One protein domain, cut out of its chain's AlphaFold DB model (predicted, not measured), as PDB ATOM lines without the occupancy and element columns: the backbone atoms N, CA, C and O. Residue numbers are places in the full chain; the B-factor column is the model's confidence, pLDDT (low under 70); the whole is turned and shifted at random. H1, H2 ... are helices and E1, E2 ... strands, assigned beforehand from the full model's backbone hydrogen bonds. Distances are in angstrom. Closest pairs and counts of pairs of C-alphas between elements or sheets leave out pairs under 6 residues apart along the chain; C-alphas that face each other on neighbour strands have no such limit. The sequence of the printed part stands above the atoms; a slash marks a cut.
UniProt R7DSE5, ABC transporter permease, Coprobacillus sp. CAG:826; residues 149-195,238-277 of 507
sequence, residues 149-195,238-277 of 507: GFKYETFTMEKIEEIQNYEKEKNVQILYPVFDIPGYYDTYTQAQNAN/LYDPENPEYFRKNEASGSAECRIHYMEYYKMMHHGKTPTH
ATOM      1  N   GLY A 149     170.040 268.125 222.974       78.62
ATOM      2  CA  GLY A 149     171.464 268.418 222.995       78.62
ATOM      3  C   GLY A 149     172.162 267.998 221.700       78.62
ATOM      4  O   GLY A 149     171.649 268.130 220.587       78.62
ATOM      5  N   PHE A 150     173.371 267.482 221.854       83.19
ATOM      6  CA  PHE A 150     174.173 266.963 220.764       83.19
ATOM      7  C   PHE A 150     173.660 265.606 220.304       83.19
ATOM      8  O   PHE A 150     173.214 264.787 221.115       83.19
ATOM      9  N   LYS A 151     173.792 265.349 219.003       85.38
ATOM     10  CA  LYS A 151     173.404 264.089 218.374       85.38
ATOM     11  C   LYS A 151     174.427 263.666 217.325       85.38
ATOM     12  O   LYS A 151     175.039 264.519 216.689       85.38
ATOM     13  N   TYR A 152     174.603 262.361 217.152       88.00
ATOM     14  CA  TYR A 152     175.262 261.814 215.971       88.00
ATOM     15  C   TYR A 152     174.233 261.664 214.851       88.00
ATOM     16  O   TYR A 152     173.201 261.022 215.044       88.00
ATOM     17  N   GLU A 153     174.499 262.281 213.706       88.44
ATOM     18  CA  GLU A 153     173.668 262.198 212.507       88.44
ATOM     19  C   GLU A 153     174.526 261.913 211.283       88.44
ATOM     20  O   GLU A 153     175.651 262.397 211.166       88.44
ATOM     21  N   THR A 154     173.982 261.133 210.355       90.88
ATOM     22  CA  THR A 154     174.692 260.747 209.136       90.88
ATOM     23  C   THR A 154     174.233 261.608 207.971       90.88
ATOM     24  O   THR A 154     173.057 261.611 207.610       90.88
ATOM     25  N   PHE A 155     175.179 262.301 207.345       91.38
ATOM     26  CA  PHE A 155     174.927 263.216 206.237       91.38
ATOM     27  C   PHE A 155     175.694 262.813 204.981       91.38
ATOM     28  O   PHE A 155     176.718 262.130 205.035       91.38
ATOM     29  N   THR A 156     175.209 263.252 203.822       92.44
ATOM     30  CA  THR A 156     176.010 263.246 202.593       92.44
ATOM     31  C   THR A 156     177.067 264.347 202.666       92.44
ATOM     32  O   THR A 156     176.878 265.350 203.352       92.44
ATOM     33  N   MET A 157     178.168 264.196 201.928       88.38
ATOM     34  CA  MET A 157     179.220 265.227 201.888       88.38
ATOM     35  C   MET A 157     178.691 266.589 201.423       88.38
ATOM     36  O   MET A 157     179.038 267.608 202.006       88.38
ATOM     37  N   GLU A 158     177.780 266.598 200.448       90.94
ATOM     38  CA  GLU A 158     177.109 267.817 199.979       90.94
ATOM     39  C   GLU A 158     176.351 268.528 201.111       90.94
ATOM     40  O   GLU A 158     176.459 269.743 201.275       90.94
ATOM     41  N   LYS A 159     175.631 267.772 201.951       91.38
ATOM     42  CA  LYS A 159     174.894 268.351 203.078       91.38
ATOM     43  C   LYS A 159     175.831 268.909 204.150       91.38
ATOM     44  O   LYS A 159     175.510 269.915 204.776       91.38
ATOM     45  N   ILE A 160     176.991 268.286 204.351       90.94
ATOM     46  CA  ILE A 160     178.019 268.778 205.278       90.94
ATOM     47  C   ILE A 160     178.589 270.112 204.782       90.94
ATOM     48  O   ILE A 160     178.710 271.046 205.573       90.94
ATOM     49  N   GLU A 161     178.879 270.239 203.486       91.88
ATOM     50  CA  GLU A 161     179.329 271.505 202.890       91.88
ATOM     51  C   GLU A 161     178.271 272.612 203.032       91.88
ATOM     52  O   GLU A 161     178.606 273.753 203.358       91.88
ATOM     53  N   GLU A 162     176.987 272.283 202.852       93.12
ATOM     54  CA  GLU A 162     175.873 273.210 203.092       93.12
ATOM     55  C   GLU A 162     175.857 273.715 204.544       93.12
ATOM     56  O   GLU A 162     175.777 274.924 204.773       93.12
ATOM     57  N   ILE A 163     176.003 272.807 205.518       92.19
ATOM     58  CA  ILE A 163     176.074 273.156 206.943       92.19
ATOM     59  C   ILE A 163     177.265 274.085 207.204       92.19
ATOM     60  O   ILE A 163     177.092 275.143 207.799       92.19
ATOM     61  N   GLN A 164     178.457 273.746 206.709       91.94
ATOM     62  CA  GLN A 164     179.667 274.557 206.907       91.94
ATOM     63  C   GLN A 164     179.555 275.959 206.296       91.94
ATOM     64  O   GLN A 164     180.087 276.932 206.839       91.94
ATOM     65  N   ASN A 165     178.873 276.090 205.158       92.88
ATOM     66  CA  ASN A 165     178.602 277.393 204.558       92.88
ATOM     67  C   ASN A 165     177.641 278.213 205.425       92.88
ATOM     68  O   ASN A 165     177.888 279.399 205.653       92.88
ATOM     69  N   TYR A 166     176.594 277.581 205.965       91.06
ATOM     70  CA  TYR A 166     175.661 278.226 206.887       91.06
ATOM     71  C   TYR A 166     176.335 278.666 208.197       91.06
ATOM     72  O   TYR A 166     176.103 279.783 208.659       91.06
ATOM     73  N   GLU A 167     177.213 277.834 208.767       91.56
ATOM     74  CA  GLU A 167     178.014 278.168 209.954       91.56
ATOM     75  C   GLU A 167     178.831 279.448 209.746       91.56
ATOM     76  O   GLU A 167     178.808 280.348 210.587       91.56
ATOM     77  N   LYS A 168     179.496 279.567 208.587       91.94
ATOM     78  CA  LYS A 168     180.271 280.760 208.209       91.94
ATOM     79  C   LYS A 168     179.389 281.985 207.988       91.94
ATOM     80  O   LYS A 168     179.759 283.076 208.414       91.94
ATOM     81  N   GLU A 169     178.243 281.829 207.324       92.12
ATOM     82  CA  GLU A 169     177.335 282.943 207.022       92.12
ATOM     83  C   GLU A 169     176.684 283.510 208.291       92.12
ATOM     84  O   GLU A 169     176.603 284.725 208.471       92.12
ATOM     85  N   LYS A 170     176.198 282.631 209.174       88.94
ATOM     86  CA  LYS A 170     175.446 283.011 210.377       88.94
ATOM     87  C   LYS A 170     176.307 283.138 211.626       88.94
ATOM     88  O   LYS A 170     175.787 283.575 212.651       88.94
ATOM     89  N   ASN A 171     177.596 282.809 211.538       89.94
ATOM     90  CA  ASN A 171     178.530 282.787 212.661       89.94
ATOM     91  C   ASN A 171     178.003 281.925 213.825       89.94
ATOM     92  O   ASN A 171     177.957 282.357 214.978       89.94
ATOM     93  N   VAL A 172     177.557 280.713 213.491       87.31
ATOM     94  CA  VAL A 172     177.065 279.696 214.434       87.31
ATOM     95  C   VAL A 172     177.859 278.410 214.253       87.31
ATOM     96  O   VAL A 172     178.349 278.148 213.161       87.31
ATOM     97  N   GLN A 173     177.967 277.600 215.307       86.50
ATOM     98  CA  GLN A 173     178.596 276.283 215.240       86.50
ATOM     99  C   GLN A 173     177.528 275.194 215.371       86.50
ATOM    100  O   GLN A 173     176.793 275.139 216.357       86.50
ATOM    101  N   ILE A 174     177.441 274.337 214.361       88.06
ATOM    102  CA  ILE A 174     176.529 273.199 214.265       88.06
ATOM    103  C   ILE A 174     177.319 271.897 214.365       88.06
ATOM    104  O   ILE A 174     176.903 271.011 215.107       88.06
ATOM    105  N   LEU A 175     178.431 271.779 213.641       89.31
ATOM    106  CA  LEU A 175     179.314 270.622 213.607       89.31
ATOM    107  C   LEU A 175     180.340 270.704 214.735       89.31
ATOM    108  O   LEU A 175     181.004 271.721 214.962       89.31
ATOM    109  N   TYR A 176     180.493 269.587 215.432       86.81
ATOM    110  CA  TYR A 176     181.437 269.440 216.526       86.81
ATOM    111  C   TYR A 176     182.330 268.225 216.298       86.81
ATOM    112  O   TYR A 176     181.928 267.302 215.586       86.81
ATOM    113  N   PRO A 177     183.525 268.200 216.913       83.56
ATOM    114  CA  PRO A 177     184.409 267.053 216.816       83.56
ATOM    115  C   PRO A 177     183.703 265.780 217.286       83.56
ATOM    116  O   PRO A 177     183.107 265.731 218.375       83.56
ATOM    117  N   VAL A 178     183.758 264.768 216.431       83.00
ATOM    118  CA  VAL A 178     183.396 263.395 216.751       83.00
ATOM    119  C   VAL A 178     184.480 262.831 217.660       83.00
ATOM    120  O   VAL A 178     185.645 263.218 217.593       83.00
ATOM    121  N   PHE A 179     184.083 261.935 218.551       75.50
ATOM    122  CA  PHE A 179     185.002 261.264 219.449       75.50
ATOM    123  C   PHE A 179     184.636 259.792 219.563       75.50
ATOM    124  O   PHE A 179     183.459 259.419 219.522       75.50
ATOM    125  N   ASP A 180     185.656 258.969 219.761       65.50
ATOM    126  CA  ASP A 180     185.477 257.593 220.185       65.50
ATOM    127  C   ASP A 180     185.457 257.549 221.706       65.50
ATOM    128  O   ASP A 180     186.270 258.179 222.382       65.50
ATOM    129  N   ILE A 181     184.509 256.802 222.261       57.00
ATOM    130  CA  ILE A 181     184.497 256.537 223.694       57.00
ATOM    131  C   ILE A 181     185.487 255.387 223.936       57.00
ATOM    132  O   ILE A 181     185.228 254.282 223.450       57.00
ATOM    133  N   PRO A 182     186.608 255.605 224.657       46.69
ATOM    134  CA  PRO A 182     187.576 254.547 224.926       46.69
ATOM    135  C   PRO A 182     186.875 253.395 225.648       46.69
ATOM    136  O   PRO A 182     186.111 253.615 226.590       46.69
ATOM    137  N   GLY A 183     187.072 252.173 225.154       49.12
ATOM    138  CA  GLY A 183     186.273 251.012 225.534       49.12
ATOM    139  C   GLY A 183     186.316 250.707 227.029       49.12
ATOM    140  O   GLY A 183     187.279 250.110 227.487       49.12
ATOM    141  N   TYR A 184     185.259 251.078 227.757       47.19
ATOM    142  CA  TYR A 184     184.875 250.505 229.054       47.19
ATOM    143  C   TYR A 184     183.475 250.979 229.495       47.19
ATOM    144  O   TYR A 184     183.280 251.563 230.559       47.19
ATOM    145  N   TYR A 185     182.464 250.736 228.660       48.84
ATOM    146  CA  TYR A 185     181.064 250.918 229.045       48.84
ATOM    147  C   TYR A 185     180.284 249.650 228.732       48.84
ATOM    148  O   TYR A 185     180.091 249.292 227.575       48.84
ATOM    149  N   ASP A 186     179.817 248.981 229.785       37.81
ATOM    150  CA  ASP A 186     179.162 247.664 229.736       37.81
ATOM    151  C   ASP A 186     177.760 247.692 229.084       37.81
ATOM    152  O   ASP A 186     177.077 246.679 228.950       37.81
ATOM    153  N   THR A 187     177.303 248.869 228.643       42.34
ATOM    154  CA  THR A 187     176.041 249.042 227.920       42.34
ATOM    155  C   THR A 187     176.259 249.834 226.636       42.34
ATOM    156  O   THR A 187     176.614 251.013 226.680       42.34
ATOM    157  N   TYR A 188     175.948 249.199 225.504       42.91
ATOM    158  CA  TYR A 188     175.934 249.744 224.135       42.91
ATOM    159  C   TYR A 188     175.300 251.151 224.017       42.91
ATOM    160  O   TYR A 188     175.652 251.938 223.146       42.91
ATOM    161  N   THR A 189     174.393 251.502 224.932       45.16
ATOM    162  CA  THR A 189     173.646 252.766 224.986       45.16
ATOM    163  C   THR A 189     174.495 254.000 225.319       45.16
ATOM    164  O   THR A 189     174.133 255.103 224.922       45.16
ATOM    165  N   GLN A 190     175.614 253.857 226.041       49.47
ATOM    166  CA  GLN A 190     176.453 255.006 226.431       49.47
ATOM    167  C   GLN A 190     177.478 255.379 225.351       49.47
ATOM    168  O   GLN A 190     177.788 256.558 225.198       49.47
ATOM    169  N   ALA A 191     177.901 254.407 224.534       49.53
ATOM    170  CA  ALA A 191     178.810 254.600 223.402       49.53
ATOM    171  C   ALA A 191     178.229 255.494 222.279       49.53
ATOM    172  O   ALA A 191     178.972 256.011 221.451       49.53
ATOM    173  N   GLN A 192     176.906 255.692 222.250       56.75
ATOM    174  CA  GLN A 192     176.200 256.490 221.237       56.75
ATOM    175  C   GLN A 192     175.759 257.879 221.735       56.75
ATOM    176  O   GLN A 192     175.092 258.616 221.009       56.75
ATOM    177  N   ASN A 193     176.097 258.267 222.971       67.81
ATOM    178  CA  ASN A 193     175.654 259.545 223.523       67.81
ATOM    179  C   ASN A 193     176.589 260.695 223.108       67.81
ATOM    180  O   ASN A 193     177.664 260.889 223.672       67.81
ATOM    181  N   ALA A 194     176.140 261.509 222.154       74.81
ATOM    182  CA  ALA A 194     176.866 262.677 221.658       74.81
ATOM    183  C   ALA A 194     176.985 263.841 222.668       74.81
ATOM    184  O   ALA A 194     177.657 264.829 222.377       74.81
ATOM    185  N   ASN A 195     176.353 263.764 223.845       71.88
ATOM    186  CA  ASN A 195     176.336 264.850 224.839       71.88
ATOM    187  C   ASN A 195     177.526 264.845 225.809       71.88
ATOM    188  O   ASN A 195     177.591 265.694 226.693       71.88
ATOM    189  N   LEU A 238     187.317 264.489 225.009       66.06
ATOM    190  CA  LEU A 238     187.112 263.177 224.371       66.06
ATOM    191  C   LEU A 238     187.657 263.097 222.938       66.06
ATOM    192  O   LEU A 238     187.811 262.003 222.409       66.06
ATOM    193  N   TYR A 239     187.930 264.239 222.318       66.12
ATOM    194  CA  TYR A 239     188.490 264.359 220.976       66.12
ATOM    195  C   TYR A 239     189.923 264.889 221.061       66.12
ATOM    196  O   TYR A 239     190.272 265.549 222.039       66.12
ATOM    197  N   ASP A 240     190.725 264.640 220.028       70.06
ATOM    198  CA  ASP A 240     192.062 265.221 219.888       70.06
ATOM    199  C   ASP A 240     191.956 266.739 219.615       70.06
ATOM    200  O   ASP A 240     191.441 267.134 218.564       70.06
ATOM    201  N   PRO A 241     192.400 267.619 220.535       69.62
ATOM    202  CA  PRO A 241     192.328 269.067 220.340       69.62
ATOM    203  C   PRO A 241     193.294 269.588 219.281       69.62
ATOM    204  O   PRO A 241     193.048 270.661 218.729       69.62
ATOM    205  N   GLU A 242     194.389 268.872 219.027       73.94
ATOM    206  CA  GLU A 242     195.410 269.271 218.058       73.94
ATOM    207  C   GLU A 242     194.980 268.917 216.630       73.94
ATOM    208  O   GLU A 242     195.270 269.668 215.695       73.94
ATOM    209  N   ASN A 243     194.227 267.824 216.464       75.44
ATOM    210  CA  ASN A 243     193.673 267.398 215.180       75.44
ATOM    211  C   ASN A 243     192.217 266.891 215.304       75.44
ATOM    212  O   ASN A 243     191.966 265.685 215.252       75.44
ATOM    213  N   PRO A 244     191.231 267.795 215.464       78.69
ATOM    214  CA  PRO A 244     189.839 267.409 215.665       78.69
ATOM    215  C   PRO A 244     189.204 266.827 214.395       78.69
ATOM    216  O   PRO A 244     189.070 267.508 213.374       78.69
ATOM    217  N   GLU A 245     188.710 265.593 214.480       82.31
ATOM    218  CA  GLU A 245     187.896 264.981 213.429       82.31
ATOM    219  C   GLU A 245     186.423 265.387 213.572       82.31
ATOM    220  O   GLU A 245     185.770 265.066 214.558       82.31
ATOM    221  N   TYR A 246     185.863 266.085 212.582       82.81
ATOM    222  CA  TYR A 246     184.467 266.557 212.620       82.81
ATOM    223  C   TYR A 246     183.454 265.572 212.030       82.81
ATOM    224  O   TYR A 246     182.248 265.732 212.224       82.81
ATOM    225  N   PHE A 247     183.922 264.567 211.293       85.12
ATOM    226  CA  PHE A 247     183.062 263.566 210.680       85.12
ATOM    227  C   PHE A 247     183.799 262.244 210.462       85.12
ATOM    228  O   PHE A 247     184.954 262.227 210.041       85.12
ATOM    229  N   ARG A 248     183.096 261.127 210.669       85.88
ATOM    230  CA  ARG A 248     183.578 259.774 210.363       85.88
ATOM    231  C   ARG A 248     183.024 259.332 209.016       85.88
ATOM    232  O   ARG A 248     181.819 259.117 208.876       85.88
ATOM    233  N   LYS A 249     183.885 259.225 208.000       84.69
ATOM    234  CA  LYS A 249     183.469 258.820 206.649       84.69
ATOM    235  C   LYS A 249     183.141 257.333 206.607       84.69
ATOM    236  O   LYS A 249     183.936 256.500 207.027       84.69
ATOM    237  N   ASN A 250     182.009 257.000 206.006       83.69
ATOM    238  CA  ASN A 250     181.669 255.639 205.637       83.69
ATOM    239  C   ASN A 250     182.005 255.427 204.153       83.69
ATOM    240  O   ASN A 250     181.242 255.817 203.263       83.69
ATOM    241  N   GLU A 251     183.152 254.796 203.892       78.00
ATOM    242  CA  GLU A 251     183.691 254.586 202.539       78.00
ATOM    243  C   GLU A 251     182.749 253.794 201.616       78.00
ATOM    244  O   GLU A 251     182.778 253.986 200.403       78.00
ATOM    245  N   ALA A 252     181.867 252.953 202.169       75.69
ATOM    246  CA  ALA A 252     180.944 252.132 201.387       75.69
ATOM    247  C   ALA A 252     179.705 252.895 200.886       75.69
ATOM    248  O   ALA A 252     179.118 252.515 199.875       75.69
ATOM    249  N   SER A 253     179.282 253.950 201.590       76.56
ATOM    250  CA  SER A 253     178.053 254.702 201.274       76.56
ATOM    251  C   SER A 253     178.305 256.134 200.801       76.56
ATOM    252  O   SER A 253     177.378 256.784 200.324       76.56
ATOM    253  N   GLY A 254     179.531 256.650 200.950       80.31
ATOM    254  CA  GLY A 254     179.857 258.054 200.673       80.31
ATOM    255  C   GLY A 254     179.240 259.046 201.671       80.31
ATOM    256  O   GLY A 254     179.322 260.257 201.466       80.31
ATOM    257  N   SER A 255     178.622 258.545 202.745       88.44
ATOM    258  CA  SER A 255     178.076 259.346 203.839       88.44
ATOM    259  C   SER A 255     179.103 259.530 204.958       88.44
ATOM    260  O   SER A 255     180.098 258.807 205.031       88.44
ATOM    261  N   ALA A 256     178.882 260.514 205.822       88.94
ATOM    262  CA  ALA A 256     179.708 260.772 206.989       88.94
ATOM    263  C   ALA A 256     178.832 260.944 208.225       88.94
ATOM    264  O   ALA A 256     177.854 261.692 208.208       88.94
ATOM    265  N   GLU A 257     179.208 260.279 209.307       89.62
ATOM    266  CA  GLU A 257     178.599 260.499 210.609       89.62
ATOM    267  C   GLU A 257     179.219 261.739 211.253       89.62
ATOM    268  O   GLU A 257     180.439 261.849 211.368       89.62
ATOM    269  N   CYS A 258     178.374 262.676 211.661       89.94
ATOM    270  CA  CYS A 258     178.750 263.964 212.223       89.94
ATOM    271  C   CYS A 258     178.146 264.112 213.615       89.94
ATOM    272  O   CYS A 258     176.996 263.734 213.848       89.94
ATOM    273  N   ARG A 259     178.885 264.735 214.532       89.25
ATOM    274  CA  ARG A 259     178.325 265.193 215.803       89.25
ATOM    275  C   ARG A 259     177.764 266.595 215.614       89.25
ATOM    276  O   ARG A 259     178.508 267.510 215.267       89.25
ATOM    277  N   ILE A 260     176.475 266.772 215.874       89.62
ATOM    278  CA  ILE A 260     175.785 268.043 215.665       89.62
ATOM    279  C   ILE A 260     175.153 268.586 216.936       89.62
ATOM    280  O   ILE A 260     174.648 267.818 217.754       89.62
ATOM    281  N   HIS A 261     175.101 269.908 217.064       87.88
ATOM    282  CA  HIS A 261     174.189 270.576 217.986       87.88
ATOM    283  C   HIS A 261     172.794 270.653 217.346       87.88
ATOM    284  O   HIS A 261     172.525 271.516 216.502       87.88
ATOM    285  N   TYR A 262     171.899 269.737 217.731       88.62
ATOM    286  CA  TYR A 262     170.647 269.496 217.006       88.62
ATOM    287  C   TYR A 262     169.766 270.745 216.889       88.62
ATOM    288  O   TYR A 262     169.201 271.000 215.833       88.62
ATOM    289  N   MET A 263     169.686 271.575 217.933       86.69
ATOM    290  CA  MET A 263     168.838 272.772 217.903       86.69
ATOM    291  C   MET A 263     169.314 273.833 216.895       86.69
ATOM    292  O   MET A 263     168.492 274.528 216.299       86.69
ATOM    293  N   GLU A 264     170.625 273.961 216.676       89.00
ATOM    294  CA  GLU A 264     171.150 274.907 215.678       89.00
ATOM    295  C   GLU A 264     170.981 274.345 214.262       89.00
ATOM    296  O   GLU A 264     170.580 275.066 213.348       89.00
ATOM    297  N   TYR A 265     171.161 273.030 214.102       90.06
ATOM    298  CA  TYR A 265     170.827 272.332 212.862       90.06
ATOM    299  C   TYR A 265     169.333 272.446 212.508       90.06
ATOM    300  O   TYR A 265     168.977 272.719 211.362       90.06
ATOM    301  N   TYR A 266     168.444 272.323 213.497       89.44
ATOM    302  CA  TYR A 266     167.006 272.509 213.319       89.44
ATOM    303  C   TYR A 266     166.688 273.923 212.826       89.44
ATOM    304  O   TYR A 266     165.976 274.091 211.838       89.44
ATOM    305  N   LYS A 267     167.264 274.953 213.461       89.25
ATOM    306  CA  LYS A 267     167.103 276.343 213.018       89.25
ATOM    307  C   LYS A 267     167.580 276.530 211.579       89.25
ATOM    308  O   LYS A 267     166.912 277.234 210.831       89.25
ATOM    309  N   MET A 268     168.681 275.899 211.166       90.00
ATOM    310  CA  MET A 268     169.139 275.948 209.773       90.00
ATOM    311  C   MET A 268     168.070 275.412 208.809       90.00
ATOM    312  O   MET A 268     167.730 276.085 207.837       90.00
ATOM    313  N   MET A 269     167.495 274.241 209.104       87.88
ATOM    314  CA  MET A 269     166.462 273.624 208.260       87.88
ATOM    315  C   MET A 269     165.142 274.402 208.249       87.88
ATOM    316  O   MET A 269     164.434 274.399 207.246       87.88
ATOM    317  N   HIS A 270     164.834 275.111 209.336       86.38
ATOM    318  CA  HIS A 270     163.562 275.812 209.537       86.38
ATOM    319  C   HIS A 270     163.690 277.345 209.481       86.38
ATOM    320  O   HIS A 270     162.932 278.072 210.128       86.38
ATOM    321  N   HIS A 271     164.642 277.867 208.695       84.88
ATOM    322  CA  HIS A 271     164.841 279.309 208.452       84.88
ATOM    323  C   HIS A 271     164.966 280.165 209.731       84.88
ATOM    324  O   HIS A 271     164.392 281.249 209.845       84.88
ATOM    325  N   GLY A 272     165.709 279.666 210.714       80.81
ATOM    326  CA  GLY A 272     165.975 280.314 211.998       80.81
ATOM    327  C   GLY A 272     164.892 280.106 213.059       80.81
ATOM    328  O   GLY A 272     165.029 280.628 214.164       80.81
ATOM    329  N   LYS A 273     163.820 279.364 212.757       83.69
ATOM    330  CA  LYS A 273     162.735 279.111 213.711       83.69
ATOM    331  C   LYS A 273     163.085 277.972 214.662       83.69
ATOM    332  O   LYS A 273     163.692 276.977 214.282       83.69
ATOM    333  N   THR A 274     162.658 278.121 215.909       84.12
ATOM    334  CA  THR A 274     162.682 277.056 216.916       84.12
ATOM    335  C   THR A 274     161.469 276.142 216.758       84.12
ATOM    336  O   THR A 274     160.446 276.587 216.232       84.12
ATOM    337  N   PRO A 275     161.528 274.890 217.238       85.19
ATOM    338  CA  PRO A 275     160.384 273.989 217.188       85.19
ATOM    339  C   PRO A 275     159.232 274.536 218.041       85.19
ATOM    340  O   PRO A 275     159.374 274.770 219.246       85.19
ATOM    341  N   THR A 276     158.081 274.758 217.406       86.69
ATOM    342  CA  THR A 276     156.875 275.324 218.023       86.69
ATOM    343  C   THR A 276     155.638 274.542 217.590       86.69
ATOM    344  O   THR A 276     154.962 274.931 216.638       86.69
ATOM    345  N   HIS A 277     155.302 273.464 218.302       92.12
ATOM    346  CA  HIS A 277     154.057 272.728 218.052       92.12
ATOM    347  C   HIS A 277     152.943 273.210 218.986       92.12
ATOM    348  O   HIS A 277     152.893 272.858 220.166       92.12
TER     349      HIS A 277
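Overview. This is residues 149 to 195 and 238 to 277 of the 507 residues of the protein "ABC transporter permease" of Coprobacillus sp. CAG:826 (UniProt R7DSE5). Look first for a small antiparallel sheet of three strands, with H1 standing up from it where E1 ends and H2 at the opposite end of the sheet, where E3 ends. A long stretch with no named element, residues 171 to 195, passes beside E3 and then runs out into a loop whose residues 184 to 189 stick out. The printed part has 87 residues, with two named helices and three named strands in the order E1 H1 E2 E3 H2; the sheet's order is E1 E3 E2. The class is mixed, helices and strands, with 40 residues, under half, in named elements. The whole is only just compact, close to loose, with a radius of gyration of the C-alphas of 14.1 A and spans of 40 by 31 by 28 A.

Arrangement. Start at the inner strand E3, residues 255 to 261: its antiparallel neighbour E1, residues 150 to 156, has N 153 and O 258 within hydrogen-bond range at 2.9 A. E2, residues 247 to 250, forms a hairpin with E3, with N 248 and O 257 at 2.8 A. Residues 175 to 176 pair antiparallel with residues 259 to 260 of E3. H1, residues 157 to 170, is on the sheet over E1 and stands up from it at 44 degrees. H2, residues 262 to 269, only grazes the sheet with residues 262 to 264. H1, with residues 163 to 166 alone, only just touches H2, with 3 pairs of C-alphas within 8 A; the closest, of Tyr 166 and Met 268, are 7.5 A apart. Their lines are about perpendicular, at 89 degrees. In both helices every O i to N i+4 pair is within hydrogen-bond range.

Along the chain. Find C-alpha 150 at (174.173, 266.963, 220.764); from there E1 runs 18.6 A to Thr 156. H1 then runs 20.1 A to Lys 170. E2 is 9.5 A long, E3 18.5 A, and H2 10.5 A, ending at C-alpha 269 at (166.462, 273.624, 208.260).

Size, cuts and confidence. The C-alphas farthest apart are those of Glu 169 and Asp 186, at 42.0 A. Residues 196 to 237 are not printed, and C-alphas 195 and 238 are 10.9 A apart across this cut. Look for pLDDT under 70 at residues 180 to 193, 238 to 239 and 241.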